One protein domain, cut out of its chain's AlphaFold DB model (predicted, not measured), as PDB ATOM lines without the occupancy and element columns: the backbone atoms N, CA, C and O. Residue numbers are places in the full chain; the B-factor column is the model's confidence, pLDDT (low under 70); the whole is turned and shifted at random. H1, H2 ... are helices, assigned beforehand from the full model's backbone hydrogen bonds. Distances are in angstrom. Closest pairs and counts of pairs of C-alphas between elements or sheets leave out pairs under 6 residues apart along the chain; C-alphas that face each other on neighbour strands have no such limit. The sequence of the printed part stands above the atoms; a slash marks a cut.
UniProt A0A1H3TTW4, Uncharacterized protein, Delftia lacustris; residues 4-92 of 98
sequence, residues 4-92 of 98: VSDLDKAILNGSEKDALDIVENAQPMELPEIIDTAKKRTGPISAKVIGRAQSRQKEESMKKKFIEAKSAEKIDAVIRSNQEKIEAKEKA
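Overview. This is residues 4 to 92 of the 98 residues of an uncharacterized protein of Delftia lacustris (UniProt A0A1H3TTW4). Three short helices, H1, H2 and H3, pack with the first part of a very long helix, H4, into a small head, and residues 62 to 92 stick out as a straight arm that makes the length. The 89 printed residues hold four named helices, H1 to H4 in order, and no named strand: all helix, extended, radius of gyration of the C-alphas 22.6 A, spans 77 by 17 by 16 A.

Along the chain. Find C-alpha 4 at (-51.365, -34.936, 8.795), where H1, residues 4 to 12, begins. H2 is residues 16 to 25 and H3 residues 31 to 39. H4, residues 44 to 90, runs 69.5 A to C-alpha 90 at (-46.969, 9.205, 52.246).

Arrangement. H1 and H2, a hairpin, touch at Ala 10 and Ala 19, their closest C-alphas, 5.1 A. H3 and H4, also a hairpin, touch through residues 46 to 57 of H4, at a shallow tilt of 20 degrees. Their closest C-alphas, Ala 38 and Ser 46, are 4.9 A apart. In the four helices every O i to N i+4 pair is within hydrogen-bond range.

Size, cuts and confidence. The printed part has no cut, and its three links are tight. Residues 91 to 92 are under pLDDT 70.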
ATOM      1  N   VAL A   4     -50.225 -34.015   8.747       89.75
ATOM      2  CA  VAL A   4     -51.365 -34.936   8.795       89.75
ATOM      3  C   VAL A   4     -51.357 -35.937   7.643       89.75
ATOM      4  O   VAL A   4     -51.686 -37.105   7.835       89.75
ATOM      5  N   SER A   5     -50.950 -35.509   6.445       92.06
ATOM      6  CA  SER A   5     -50.830 -36.411   5.295       92.06
ATOM      7  C   SER A   5     -49.702 -37.419   5.499       92.06
ATOM      8  O   SER A   5     -49.854 -38.583   5.131       92.06
ATOM      9  N   ASP A   6     -48.596 -36.984   6.099       94.25
ATOM     10  CA  ASP A   6     -47.461 -37.856   6.385       94.25
ATOM     11  C   ASP A   6     -47.789 -38.825   7.529       94.25
ATOM     12  O   ASP A   6     -47.455 -40.008   7.440       94.25
ATOM     13  N   LEU A   7     -48.550 -38.376   8.537       96.06
ATOM     14  CA  LEU A   7     -49.066 -39.245   9.596       96.06
ATOM     15  C   LEU A   7     -49.962 -40.344   9.025       96.06
ATOM     16  O   LEU A   7     -49.805 -41.517   9.359       96.06
ATOM     17  N   ASP A   8     -50.911 -39.965   8.172       95.00
ATOM     18  CA  ASP A   8     -51.866 -40.903   7.595       95.00
ATOM     19  C   ASP A   8     -51.155 -41.980   6.765       95.00
ATOM     20  O   ASP A   8     -51.433 -43.171   6.911       95.00
ATOM     21  N   LYS A   9     -50.153 -41.578   5.972       95.88
ATOM     22  CA  LYS A   9     -49.283 -42.511   5.245       95.88
ATOM     23  C   LYS A   9     -48.497 -43.418   6.185       95.88
ATOM     24  O   LYS A   9     -48.430 -44.614   5.926       95.88
ATOM     25  N   ALA A  10     -47.918 -42.886   7.262       96.12
ATOM     26  CA  ALA A  10     -47.163 -43.688   8.221       96.12
ATOM     27  C   ALA A  10     -48.043 -44.763   8.883       96.12
ATOM     28  O   ALA A  10     -47.640 -45.924   8.963       96.12
ATOM     29  N   ILE A  11     -49.277 -44.408   9.267       95.62
ATOM     30  CA  ILE A  11     -50.252 -45.358   9.823       95.62
ATOM     31  C   ILE A  11     -50.635 -46.418   8.780       95.62
ATOM     32  O   ILE A  11     -50.615 -47.607   9.092       95.62
ATOM     33  N   LEU A  12     -50.959 -46.007   7.548       94.94
ATOM     34  CA  LEU A  12     -51.348 -46.920   6.465       94.94
ATOM     35  C   LEU A  12     -50.223 -47.876   6.053       94.94
ATOM     36  O   LEU A  12     -50.486 -49.040   5.759       94.94
ATOM     37  N   ASN A  13     -48.978 -47.405   6.076       95.56
ATOM     38  CA  ASN A  13     -47.797 -48.206   5.758       95.56
ATOM     39  C   ASN A  13     -47.352 -49.107   6.920       95.56
ATOM     40  O   ASN A  13     -46.387 -49.855   6.775       95.56
ATOM     41  N   GLY A  14     -48.011 -49.032   8.081       94.69
ATOM     42  CA  GLY A  14     -47.631 -49.809   9.258       94.69
ATOM     43  C   GLY A  14     -46.341 -49.331   9.937       94.69
ATOM     44  O   GLY A  14     -45.773 -50.063  10.748       94.69
ATOM     45  N   SER A  15     -45.866 -48.119   9.631       96.56
ATOM     46  CA  SER A  15     -44.645 -47.568  10.219       96.56
ATOM     47  C   SER A  15     -44.952 -46.879  11.546       96.56
ATOM     48  O   SER A  15     -45.253 -45.687  11.607       96.56
ATOM     49  N   GLU A  16     -44.890 -47.645  12.638       96.56
ATOM     50  CA  GLU A  16     -45.115 -47.113  13.988       96.56
ATOM     51  C   GLU A  16     -44.112 -46.013  14.346       96.56
ATOM     52  O   GLU A  16     -44.502 -44.986  14.900       96.56
ATOM     53  N   LYS A  17     -42.833 -46.223  14.015       97.38
ATOM     54  CA  LYS A  17     -41.766 -45.273  14.327       97.38
ATOM     55  C   LYS A  17     -42.034 -43.922  13.668       97.38
ATOM     56  O   LYS A  17     -42.063 -42.918  14.366       97.38
ATOM     57  N   ASP A  18     -42.307 -43.913  12.365       97.00
ATOM     58  CA  ASP A  18     -42.549 -42.664  11.639       97.00
ATOM     59  C   ASP A  18     -43.818 -41.970  12.146       97.00
ATOM     60  O   ASP A  18     -43.838 -40.756  12.326       97.00
ATOM     61  N   ALA A  19     -44.872 -42.739  12.445       97.12
ATOM     62  CA  ALA A  19     -46.112 -42.185  12.978       97.12
ATOM     63  C   ALA A  19     -45.902 -41.511  14.347       97.12
ATOM     64  O   ALA A  19     -46.456 -40.441  14.592       97.12
ATOM     65  N   LEU A  20     -45.092 -42.106  15.229       97.69
ATOM     66  CA  LEU A  20     -44.759 -41.519  16.529       97.69
ATOM     67  C   LEU A  20     -43.787 -40.340  16.402       97.69
ATOM     68  O   LEU A  20     -43.999 -39.328  17.064       97.69
ATOM     69  N   ASP A  21     -42.790 -40.416  15.520       97.44
ATOM     70  CA  ASP A  21     -41.858 -39.312  15.268       97.44
ATOM     71  C   ASP A  21     -42.606 -38.068  14.760       97.44
ATOM     72  O   ASP A  21     -42.307 -36.944  15.171       97.44
ATOM     73  N   ILE A  22     -43.642 -38.247  13.935       96.38
ATOM     74  CA  ILE A  22     -44.522 -37.149  13.513       96.38
ATOM     75  C   ILE A  22     -45.263 -36.548  14.712       96.38
ATOM     76  O   ILE A  22     -45.321 -35.324  14.847       96.38
ATOM     77  N   VAL A  23     -45.784 -37.381  15.620       96.94
ATOM     78  CA  VAL A  23     -46.432 -36.901  16.851       96.94
ATOM     79  C   VAL A  23     -45.455 -36.117  17.720       96.94
ATOM     80  O   VAL A  23     -45.872 -35.112  18.282       96.94
ATOM     81  N   GLU A  24     -44.189 -36.520  17.839       95.50
ATOM     82  CA  GLU A  24     -43.191 -35.811  18.657       95.50
ATOM     83  C   GLU A  24     -42.800 -34.450  18.078       95.50
ATOM     84  O   GLU A  24     -42.633 -33.485  18.827       95.50
ATOM     85  N   ASN A  25     -42.690 -34.358  16.753       95.31
ATOM     86  CA  ASN A  25     -42.249 -33.143  16.070       95.31
ATOM     87  C   ASN A  25     -43.393 -32.172  15.739       95.31
ATOM     88  O   ASN A  25     -43.137 -31.019  15.391       95.31
ATOM     89  N   ALA A  26     -44.648 -32.602  15.885       94.06
ATOM     90  CA  ALA A  26     -45.814 -31.761  15.646       94.06
ATOM     91  C   ALA A  26     -45.857 -30.539  16.576       94.06
ATOM     92  O   ALA A  26     -45.559 -30.622  17.778       94.06
ATOM     93  N   GLN A  27     -46.311 -29.413  16.036       93.62
ATOM     94  CA  GLN A  27     -46.656 -28.230  16.810       93.62
ATOM     95  C   GLN A  27     -47.869 -28.521  17.708       93.62
ATOM     96  O   GLN A  27     -48.760 -29.285  17.325       93.62
ATOM     97  N   PRO A  28     -47.989 -27.871  18.882       92.44
ATOM     98  CA  PRO A  28     -49.120 -28.096  19.786       92.44
ATOM     99  C   PRO A  28     -50.496 -27.886  19.136       92.44
ATOM    100  O   PRO A  28     -51.466 -28.534  19.525       92.44
ATOM    101  N   MET A  29     -50.585 -26.994  18.142       92.50
ATOM    102  CA  MET A  29     -51.820 -26.715  17.399       92.50
ATOM    103  C   MET A  29     -52.215 -27.813  16.402       92.50
ATOM    104  O   MET A  29     -53.377 -27.879  16.024       92.50
ATOM    105  N   GLU A  30     -51.278 -28.677  16.004       94.50
ATOM    106  CA  GLU A  30     -51.515 -29.780  15.063       94.50
ATOM    107  C   GLU A  30     -51.985 -31.058  15.781       94.50
ATOM    108  O   GLU A  30     -52.603 -31.928  15.173       94.50
ATOM    109  N   LEU A  31     -51.739 -31.171  17.094       95.31
ATOM    110  CA  LEU A  31     -52.103 -32.345  17.898       95.31
ATOM    111  C   LEU A  31     -53.592 -32.741  17.806       95.31
ATOM    112  O   LEU A  31     -53.859 -33.940  17.707       95.31
ATOM    113  N   PRO A  32     -54.572 -31.811  17.811       95.31
ATOM    114  CA  PRO A  32     -55.979 -32.173  17.630       95.31
ATOM    115  C   PRO A  32     -56.252 -32.829  16.271       95.31
ATOM    116  O   PRO A  32     -56.933 -33.850  16.206       95.31
ATOM    117  N   GLU A  33     -55.672 -32.292  15.197       95.75
ATOM    118  CA  GLU A  33     -55.867 -32.807  13.839       95.75
ATOM    119  C   GLU A  33     -55.186 -34.171  13.643       95.75
ATOM    120  O   GLU A  33     -55.735 -35.068  12.997       95.75
ATOM    121  N   ILE A  34     -54.028 -34.370  14.280       96.19
ATOM    122  CA  ILE A  34     -53.336 -35.663  14.382       96.19
ATOM    123  C   ILE A  34     -54.222 -36.706  15.072       96.19
ATOM    124  O   ILE A  34     -54.383 -37.816  14.560       96.19
ATOM    125  N   ILE A  35     -54.835 -36.352  16.206       96.50
ATOM    126  CA  ILE A  35     -55.743 -37.241  16.941       96.50
ATOM    127  C   ILE A  35     -56.947 -37.607  16.071       96.50
ATOM    128  O   ILE A  35     -57.305 -38.781  15.983       96.50
ATOM    129  N   ASP A  36     -57.569 -36.629  15.419       96.25
ATOM    130  CA  ASP A  36     -58.752 -36.868  14.595       96.25
ATOM    131  C   ASP A  36     -58.435 -37.684  13.341       96.25
ATOM    132  O   ASP A  36     -59.242 -38.515  12.923       96.25
ATOM    133  N   THR A  37     -57.240 -37.525  12.781       95.06
ATOM    134  CA  THR A  37     -56.758 -38.359  11.675       95.06
ATOM    135  C   THR A  37     -56.510 -39.789  12.130       95.06
ATOM    136  O   THR A  37     -57.007 -40.726  11.508       95.06
ATOM    137  N   ALA A  38     -55.836 -39.979  13.265       95.62
ATOM    138  CA  ALA A  38     -55.605 -41.306  13.819       95.62
ATOM    139  C   ALA A  38     -56.917 -42.015  14.201       95.62
ATOM    140  O   ALA A  38     -57.047 -43.209  13.954       95.62
ATOM    141  N   LYS A  39     -57.932 -41.297  14.705       96.06
ATOM    142  CA  LYS A  39     -59.271 -41.857  14.991       96.06
ATOM    143  C   LYS A  39     -59.997 -42.383  13.752       96.06
ATOM    144  O   LYS A  39     -60.828 -43.278  13.880       96.06
ATOM    145  N   LYS A  40     -59.702 -41.852  12.559       95.31
ATOM    146  CA  LYS A  40     -60.254 -42.360  11.287       95.31
ATOM    147  C   LYS A  40     -59.628 -43.697  10.872       95.31
ATOM    148  O   LYS A  40     -60.088 -44.309   9.909       95.31
ATOM    149  N   ARG A  41     -58.577 -44.148  11.566       92.75
ATOM    150  CA  ARG A  41     -57.868 -45.405  11.311       92.75
ATOM    151  C   ARG A  41     -58.084 -46.384  12.458       92.75
ATOM    152  O   ARG A  41     -58.056 -46.022  13.632       92.75
ATOM    153  N   THR A  42     -58.244 -47.654  12.120       87.94
ATOM    154  CA  THR A  42     -58.331 -48.746  13.091       87.94
ATOM    155  C   THR A  42     -56.979 -49.447  13.192       87.94
ATOM    156  O   THR A  42     -56.353 -49.745  12.177       87.94
ATOM    157  N   GLY A  43     -56.501 -49.704  14.411       92.88
ATOM    158  CA  GLY A  43     -55.294 -50.504  14.620       92.88
ATOM    159  C   GLY A  43     -54.441 -50.089  15.821       92.88
ATOM    160  O   GLY A  43     -54.671 -49.052  16.445       92.88
ATOM    161  N   PRO A  44     -53.422 -50.899  16.154       95.88
ATOM    162  CA  PRO A  44     -52.550 -50.639  17.297       95.88
ATOM    163  C   PRO A  44     -51.718 -49.364  17.117       95.88
ATOM    164  O   PRO A  44     -51.503 -48.634  18.082       95.88
ATOM    165  N   ILE A  45     -51.294 -49.057  15.888       96.69
ATOM    166  CA  ILE A  45     -50.514 -47.848  15.595       96.69
ATOM    167  C   ILE A  45     -51.370 -46.599  15.810       96.69
ATOM    168  O   ILE A  45     -50.924 -45.669  16.478       96.69
ATOM    169  N   SER A  46     -52.620 -46.584  15.328       96.25
ATOM    170  CA  SER A  46     -53.500 -45.432  15.544       96.25
ATOM    171  C   SER A  46     -53.815 -45.223  17.028       96.25
ATOM    172  O   SER A  46     -53.769 -44.089  17.499       96.25
ATOM    173  N   ALA A  47     -54.024 -46.297  17.797       97.50
ATOM    174  CA  ALA A  47     -54.203 -46.210  19.248       97.50
ATOM    175  C   ALA A  47     -52.981 -45.600  19.962       97.50
ATOM    176  O   ALA A  47     -53.139 -44.731  20.824       97.50
ATOM    177  N   LYS A  48     -51.762 -46.002  19.574       97.81
ATOM    178  CA  LYS A  48     -50.511 -45.438  20.112       97.81
ATOM    179  C   LYS A  48     -50.354 -43.957  19.770       97.81
ATOM    180  O   LYS A  48     -50.057 -43.161  20.659       97.81
ATOM    181  N   VAL A  49     -50.620 -43.581  18.519       97.88
ATOM    182  CA  VAL A  49     -50.605 -42.182  18.062       97.88
ATOM    183  C   VAL A  49     -51.582 -41.332  18.874       97.88
ATOM    184  O   VAL A  49     -51.192 -40.286  19.389       97.88
ATOM    185  N   ILE A  50     -52.827 -41.792  19.052       97.88
ATOM    186  CA  ILE A  50     -53.845 -41.076  19.838       97.88
ATOM    187  C   ILE A  50     -53.368 -40.883  21.277       97.88
ATOM    188  O   ILE A  50     -53.381 -39.758  21.781       97.88
ATOM    189  N   GLY A  51     -52.928 -41.960  21.932       97.25
ATOM    190  CA  GLY A  51     -52.464 -41.900  23.317       97.25
ATOM    191  C   GLY A  51     -51.290 -40.937  23.490       97.25
ATOM    192  O   GLY A  51     -51.278 -40.123  24.418       97.25
ATOM    193  N   ARG A  52     -50.330 -40.963  22.559       97.69
ATOM    194  CA  ARG A  52     -49.160 -40.087  22.631       97.69
ATOM    195  C   ARG A  52     -49.504 -38.627  22.352       97.69
ATOM    196  O   ARG A  52     -49.089 -37.757  23.120       97.69
ATOM    197  N   ALA A  53     -50.311 -38.353  21.331       97.00
ATOM    198  CA  ALA A  53     -50.746 -36.997  21.007       97.00
ATOM    199  C   ALA A  53     -51.557 -36.368  22.155       97.00
ATOM    200  O   ALA A  53     -51.344 -35.205  22.501       97.00
ATOM    201  N   GLN A  54     -52.414 -37.149  22.823       97.19
ATOM    202  CA  GLN A  54     -53.132 -36.708  24.024       97.19
ATOM    203  C   GLN A  54     -52.191 -36.410  25.199       97.19
ATOM    204  O   GLN A  54     -52.415 -35.441  25.927       97.19
ATOM    205  N   SER A  55     -51.135 -37.210  25.389       97.00
ATOM    206  CA  SER A  55     -50.106 -36.935  26.405       97.00
ATOM    207  C   SER A  55     -49.424 -35.595  26.146       97.00
ATOM    208  O   SER A  55     -49.416 -34.738  27.030       97.00
ATOM    209  N   ARG A  56     -48.947 -35.362  24.915       95.69
ATOM    210  CA  ARG A  56     -48.307 -34.091  24.542       95.69
ATOM    211  C   ARG A  56     -49.253 -32.907  24.736       95.69
ATOM    212  O   ARG A  56     -48.852 -31.883  25.277       95.69
ATOM    213  N   GLN A  57     -50.532 -33.053  24.389       92.69
ATOM    214  CA  GLN A  57     -51.517 -31.985  24.582       92.69
ATOM    215  C   GLN A  57     -51.686 -31.615  26.067       92.69
ATOM    216  O   GLN A  57     -51.792 -30.434  26.409       92.69
ATOM    217  N   LYS A  58     -51.673 -32.611  26.965       92.69
ATOM    218  CA  LYS A  58     -51.705 -32.383  28.418       92.69
ATOM    219  C   LYS A  58     -50.423 -31.722  28.920       92.69
ATOM    220  O   LYS A  58     -50.509 -30.776  29.699       92.69
ATOM    221  N   GLU A  59     -49.260 -32.185  28.467       91.81
ATOM    222  CA  GLU A  59     -47.959 -31.595  28.808       91.81
ATOM    223  C   GLU A  59     -47.903 -30.108  28.422       91.81
ATOM    224  O   GLU A  59     -47.550 -29.266  29.246       91.81
ATOM    225  N   GLU A  60     -48.341 -29.760  27.211       90.50
ATOM    226  CA  GLU A  60     -48.391 -28.374  26.733       90.50
ATOM    227  C   GLU A  60     -49.399 -27.518  27.513       90.50
ATOM    228  O   GLU A  60     -49.112 -26.370  27.858       90.50
ATOM    229  N   SER A  61     -50.562 -28.074  27.871       89.06
ATOM    230  CA  SER A  61     -51.525 -27.382  28.739       89.06
ATOM    231  C   SER A  61     -50.939 -27.088  30.123       89.06
ATOM    232  O   SER A  61     -51.110 -25.986  30.645       89.06
ATOM    233  N   MET A  62     -50.203 -28.038  30.710       90.25
ATOM    234  CA  MET A  62     -49.541 -27.837  31.999       90.25
ATOM    235  C   MET A  62     -48.423 -26.795  31.914       90.25
ATOM    236  O   MET A  62     -48.340 -25.933  32.788       90.25
ATOM    237  N   LYS A  63     -47.610 -26.809  30.849       88.62
ATOM    238  CA  LYS A  63     -46.586 -25.776  30.618       88.62
ATOM    239  C   LYS A  63     -47.203 -24.383  30.530       88.62
ATOM    240  O   LYS A  63     -46.699 -23.464  31.172       88.62
ATOM    241  N   LYS A  64     -48.316 -24.225  29.801       84.62
ATOM    242  CA  LYS A  64     -49.036 -22.943  29.714       84.62
ATOM    243  C   LYS A  64     -49.519 -22.469  31.080       84.62
ATOM    244  O   LYS A  64     -49.181 -21.360  31.476       84.62
ATOM    245  N   LYS A  65     -50.195 -23.335  31.845       84.31
ATOM    246  CA  LYS A  65     -50.655 -23.010  33.207       84.31
ATOM    247  C   LYS A  65     -49.508 -22.613  34.134       84.31
ATOM    248  O   LYS A  65     -49.652 -21.701  34.939       84.31
ATOM    249  N   PHE A  66     -48.359 -23.274  34.020       83.31
ATOM    250  CA  PHE A  66     -47.182 -22.938  34.818       83.31
ATOM    251  C   PHE A  66     -46.594 -21.569  34.451       83.31
ATOM    252  O   PHE A  66     -46.213 -20.799  35.332       83.31
ATOM    253  N   ILE A  67     -46.538 -21.242  33.157       83.12
ATOM    254  CA  ILE A  67     -46.093 -19.925  32.682       83.12
ATOM    255  C   ILE A  67     -47.072 -18.834  33.129       83.12
ATOM    256  O   ILE A  67     -46.635 -17.787  33.607       83.12
ATOM    257  N   GLU A  68     -48.378 -19.080  33.024       80.25
ATOM    258  CA  GLU A  68     -49.426 -18.171  33.497       80.25
ATOM    259  C   GLU A  68     -49.313 -17.934  35.007       80.25
ATOM    260  O   GLU A  68     -49.279 -16.783  35.434       80.25
ATOM    261  N   ALA A  69     -49.138 -18.992  35.803       79.88
ATOM    262  CA  ALA A  69     -48.952 -18.887  37.250       79.88
ATOM    263  C   ALA A  69     -47.710 -18.057  37.617       79.88
ATOM    264  O   ALA A  69     -47.800 -17.134  38.424       79.88
ATOM    265  N   LYS A  70     -46.564 -18.310  36.966       79.69
ATOM    266  CA  LYS A  70     -45.348 -17.496  37.152       79.69
ATOM    267  C   LYS A  70     -45.528 -16.043  36.723       79.69
ATOM    268  O   LYS A  70     -44.871 -15.155  37.260       79.69
ATOM    269  N   SER A  71     -46.355 -15.796  35.714       78.94
ATOM    270  CA  SER A  71     -46.619 -14.440  35.232       78.94
ATOM    271  C   SER A  71     -47.524 -13.687  36.205       78.94
ATOM    272  O   SER A  71     -47.234 -12.536  36.515       78.94
ATOM    273  N   ALA A  72     -48.548 -14.349  36.752       78.88
ATOM    274  CA  ALA A  72     -49.400 -13.801  37.803       78.88
ATOM    275  C   ALA A  72     -48.593 -13.460  39.068       78.88
ATOM    276  O   ALA A  72     -48.672 -12.337  39.553       78.88
ATOM    277  N   GLU A  73     -47.720 -14.364  39.525       79.50
ATOM    278  CA  GLU A  73     -46.848 -14.121  40.685       79.50
ATOM    279  C   GLU A  73     -45.941 -12.892  40.484       79.50
ATOM    280  O   GLU A  73     -45.772 -12.068  41.385       79.50
ATOM    281  N   LYS A  74     -45.388 -12.721  39.275       80.25
ATOM    282  CA  LYS A  74     -44.600 -11.529  38.934       80.25
ATOM    283  C   LYS A  74     -45.434 -10.249  38.964       80.25
ATOM    284  O   LYS A  74     -44.928  -9.224  39.414       80.25
ATOM    285  N   ILE A  75     -46.676 -10.291  38.482       82.19
ATOM    286  CA  ILE A  75     -47.586  -9.137  38.509       82.19
ATOM    287  C   ILE A  75     -47.886  -8.746  39.961       82.19
ATOM    288  O   ILE A  75     -47.726  -7.577  40.316       82.19
ATOM    289  N   ASP A  76     -48.215  -9.716  40.813       81.44
ATOM    290  CA  ASP A  76     -48.496  -9.479  42.233       81.44
ATOM    291  C   ASP A  76     -47.288  -8.875  42.965       81.44
ATOM    292  O   ASP A  76     -47.432  -7.937  43.756       81.44
ATOM    293  N   ALA A  77     -46.076  -9.353  42.664       85.69
ATOM    294  CA  ALA A  77     -44.842  -8.807  43.226       85.69
ATOM    295  C   ALA A  77     -44.610  -7.337  42.826       85.69
ATOM    296  O   ALA A  77     -44.203  -6.522  43.658       85.69
ATOM    297  N   VAL A  78     -44.896  -6.973  41.569       87.12
ATOM    298  CA  VAL A  78     -44.780  -5.587  41.085       87.12
ATOM    299  C   VAL A  78     -45.804  -4.674  41.761       87.12
ATOM    300  O   VAL A  78     -45.448  -3.569  42.178       87.12
ATOM    301  N   ILE A  79     -47.054  -5.127  41.908       89.06
ATOM    302  CA  ILE A  79     -48.111  -4.362  42.587       89.06
ATOM    303  C   ILE A  79     -47.709  -4.077  44.037       89.06
ATOM    304  O   ILE A  79     -47.729  -2.915  44.448       89.06
ATOM    305  N   ARG A  80     -47.259  -5.101  44.776       88.06
ATOM    306  CA  ARG A  80     -46.821  -4.956  46.173       88.06
ATOM    307  C   ARG A  80     -45.655  -3.978  46.312       88.06
ATOM    308  O   ARG A  80     -45.736  -3.042  47.097       88.06
ATOM    309  N   SER A  81     -44.616  -4.131  45.487       87.44
ATOM    310  CA  SER A  81     -43.468  -3.209  45.477       87.44
ATOM    311  C   SER A  81     -43.899  -1.757  45.224       87.44
ATOM    312  O   SER A  81     -43.325  -0.821  45.778       87.44
ATOM    313  N   ASN A  82     -44.883  -1.532  44.352       86.56
ATOM    314  CA  ASN A  82     -45.356  -0.181  44.063       86.56
ATOM    315  C   ASN A  82     -46.220   0.389  45.195       86.56
ATOM    316  O   ASN A  82     -46.073   1.570  45.504       86.56
ATOM    317  N   GLN A  83     -47.055  -0.429  45.841       86.88
ATOM    318  CA  GLN A  83     -47.806  -0.029  47.036       86.88
ATOM    319  C   GLN A  83     -46.867   0.369  48.179       86.88
ATOM    320  O   GLN A  83     -47.000   1.471  48.703       86.88
ATOM    321  N   GLU A  84     -45.844  -0.436  48.477       85.44
ATOM    322  CA  GLU A  84     -44.838  -0.117  49.502       85.44
ATOM    323  C   GLU A  84     -44.127   1.220  49.220       85.44
ATOM    324  O   GLU A  84     -43.895   2.018  50.128       85.44
ATOM    325  N   LYS A  85     -43.821   1.518  47.948       84.31
ATOM    326  CA  LYS A  85     -43.226   2.806  47.546       84.31
ATOM    327  C   LYS A  85     -44.180   3.989  47.712       84.31
ATOM    328  O   LYS A  85     -43.709   5.090  47.996       84.31
ATOM    329  N   ILE A  86     -45.478   3.795  47.489       83.06
ATOM    330  CA  ILE A  86     -46.495   4.835  47.697       83.06
ATOM    331  C   ILE A  86     -46.637   5.105  49.198       83.06
ATOM    332  O   ILE A  86     -46.472   6.245  49.625       83.06
ATOM    333  N   GLU A  87     -46.801   4.058  50.008       82.19
ATOM    334  CA  GLU A  87     -46.917   4.170  51.467       82.19
ATOM    335  C   GLU A  87     -45.671   4.803  52.111       82.19
ATOM    336  O   GLU A  87     -45.784   5.630  53.020       82.19
ATOM    337  N   ALA A  88     -44.470   4.476  51.621       80.19
ATOM    338  CA  ALA A  88     -43.224   5.079  52.094       80.19
ATOM    339  C   ALA A  88     -43.117   6.579  51.762       80.19
ATOM    340  O   ALA A  88     -42.527   7.336  52.534       80.19
ATOM    341  N   LYS A  89     -43.690   7.025  50.635       75.12
ATOM    342  CA  LYS A  89     -43.749   8.450  50.274       75.12
ATOM    343  C   LYS A  89     -44.792   9.211  51.089       75.12
ATOM    344  O   LYS A  89     -44.543  10.361  51.431       75.12
ATOM    345  N   GLU A  90     -45.917   8.585  51.427       72.56
ATOM    346  CA  GLU A  90     -46.969   9.205  52.246       72.56
ATOM    347  C   GLU A  90     -46.595   9.299  53.734       72.56
ATOM    348  O   GLU A  90     -46.996  10.244  54.410       72.56
ATOM    349  N   LYS A  91     -45.783   8.366  54.251       66.19
ATOM    350  CA  LYS A  91     -45.267   8.407  55.632       66.19
ATOM    351  C   LYS A  91     -43.995   9.242  55.814       66.19
ATOM    352  O   LYS A  91     -43.519   9.360  56.945       66.19
ATOM    353  N   ALA A  92     -43.423   9.802  54.748       60.88
ATOM    354  CA  ALA A  92     -42.216  10.611  54.857       60.88
ATOM    355  C   ALA A  92     -42.522  11.915  55.627       60.88
ATOM    356  O   ALA A  92     -43.376  12.690  55.188       60.88
TER     357      ALA A  92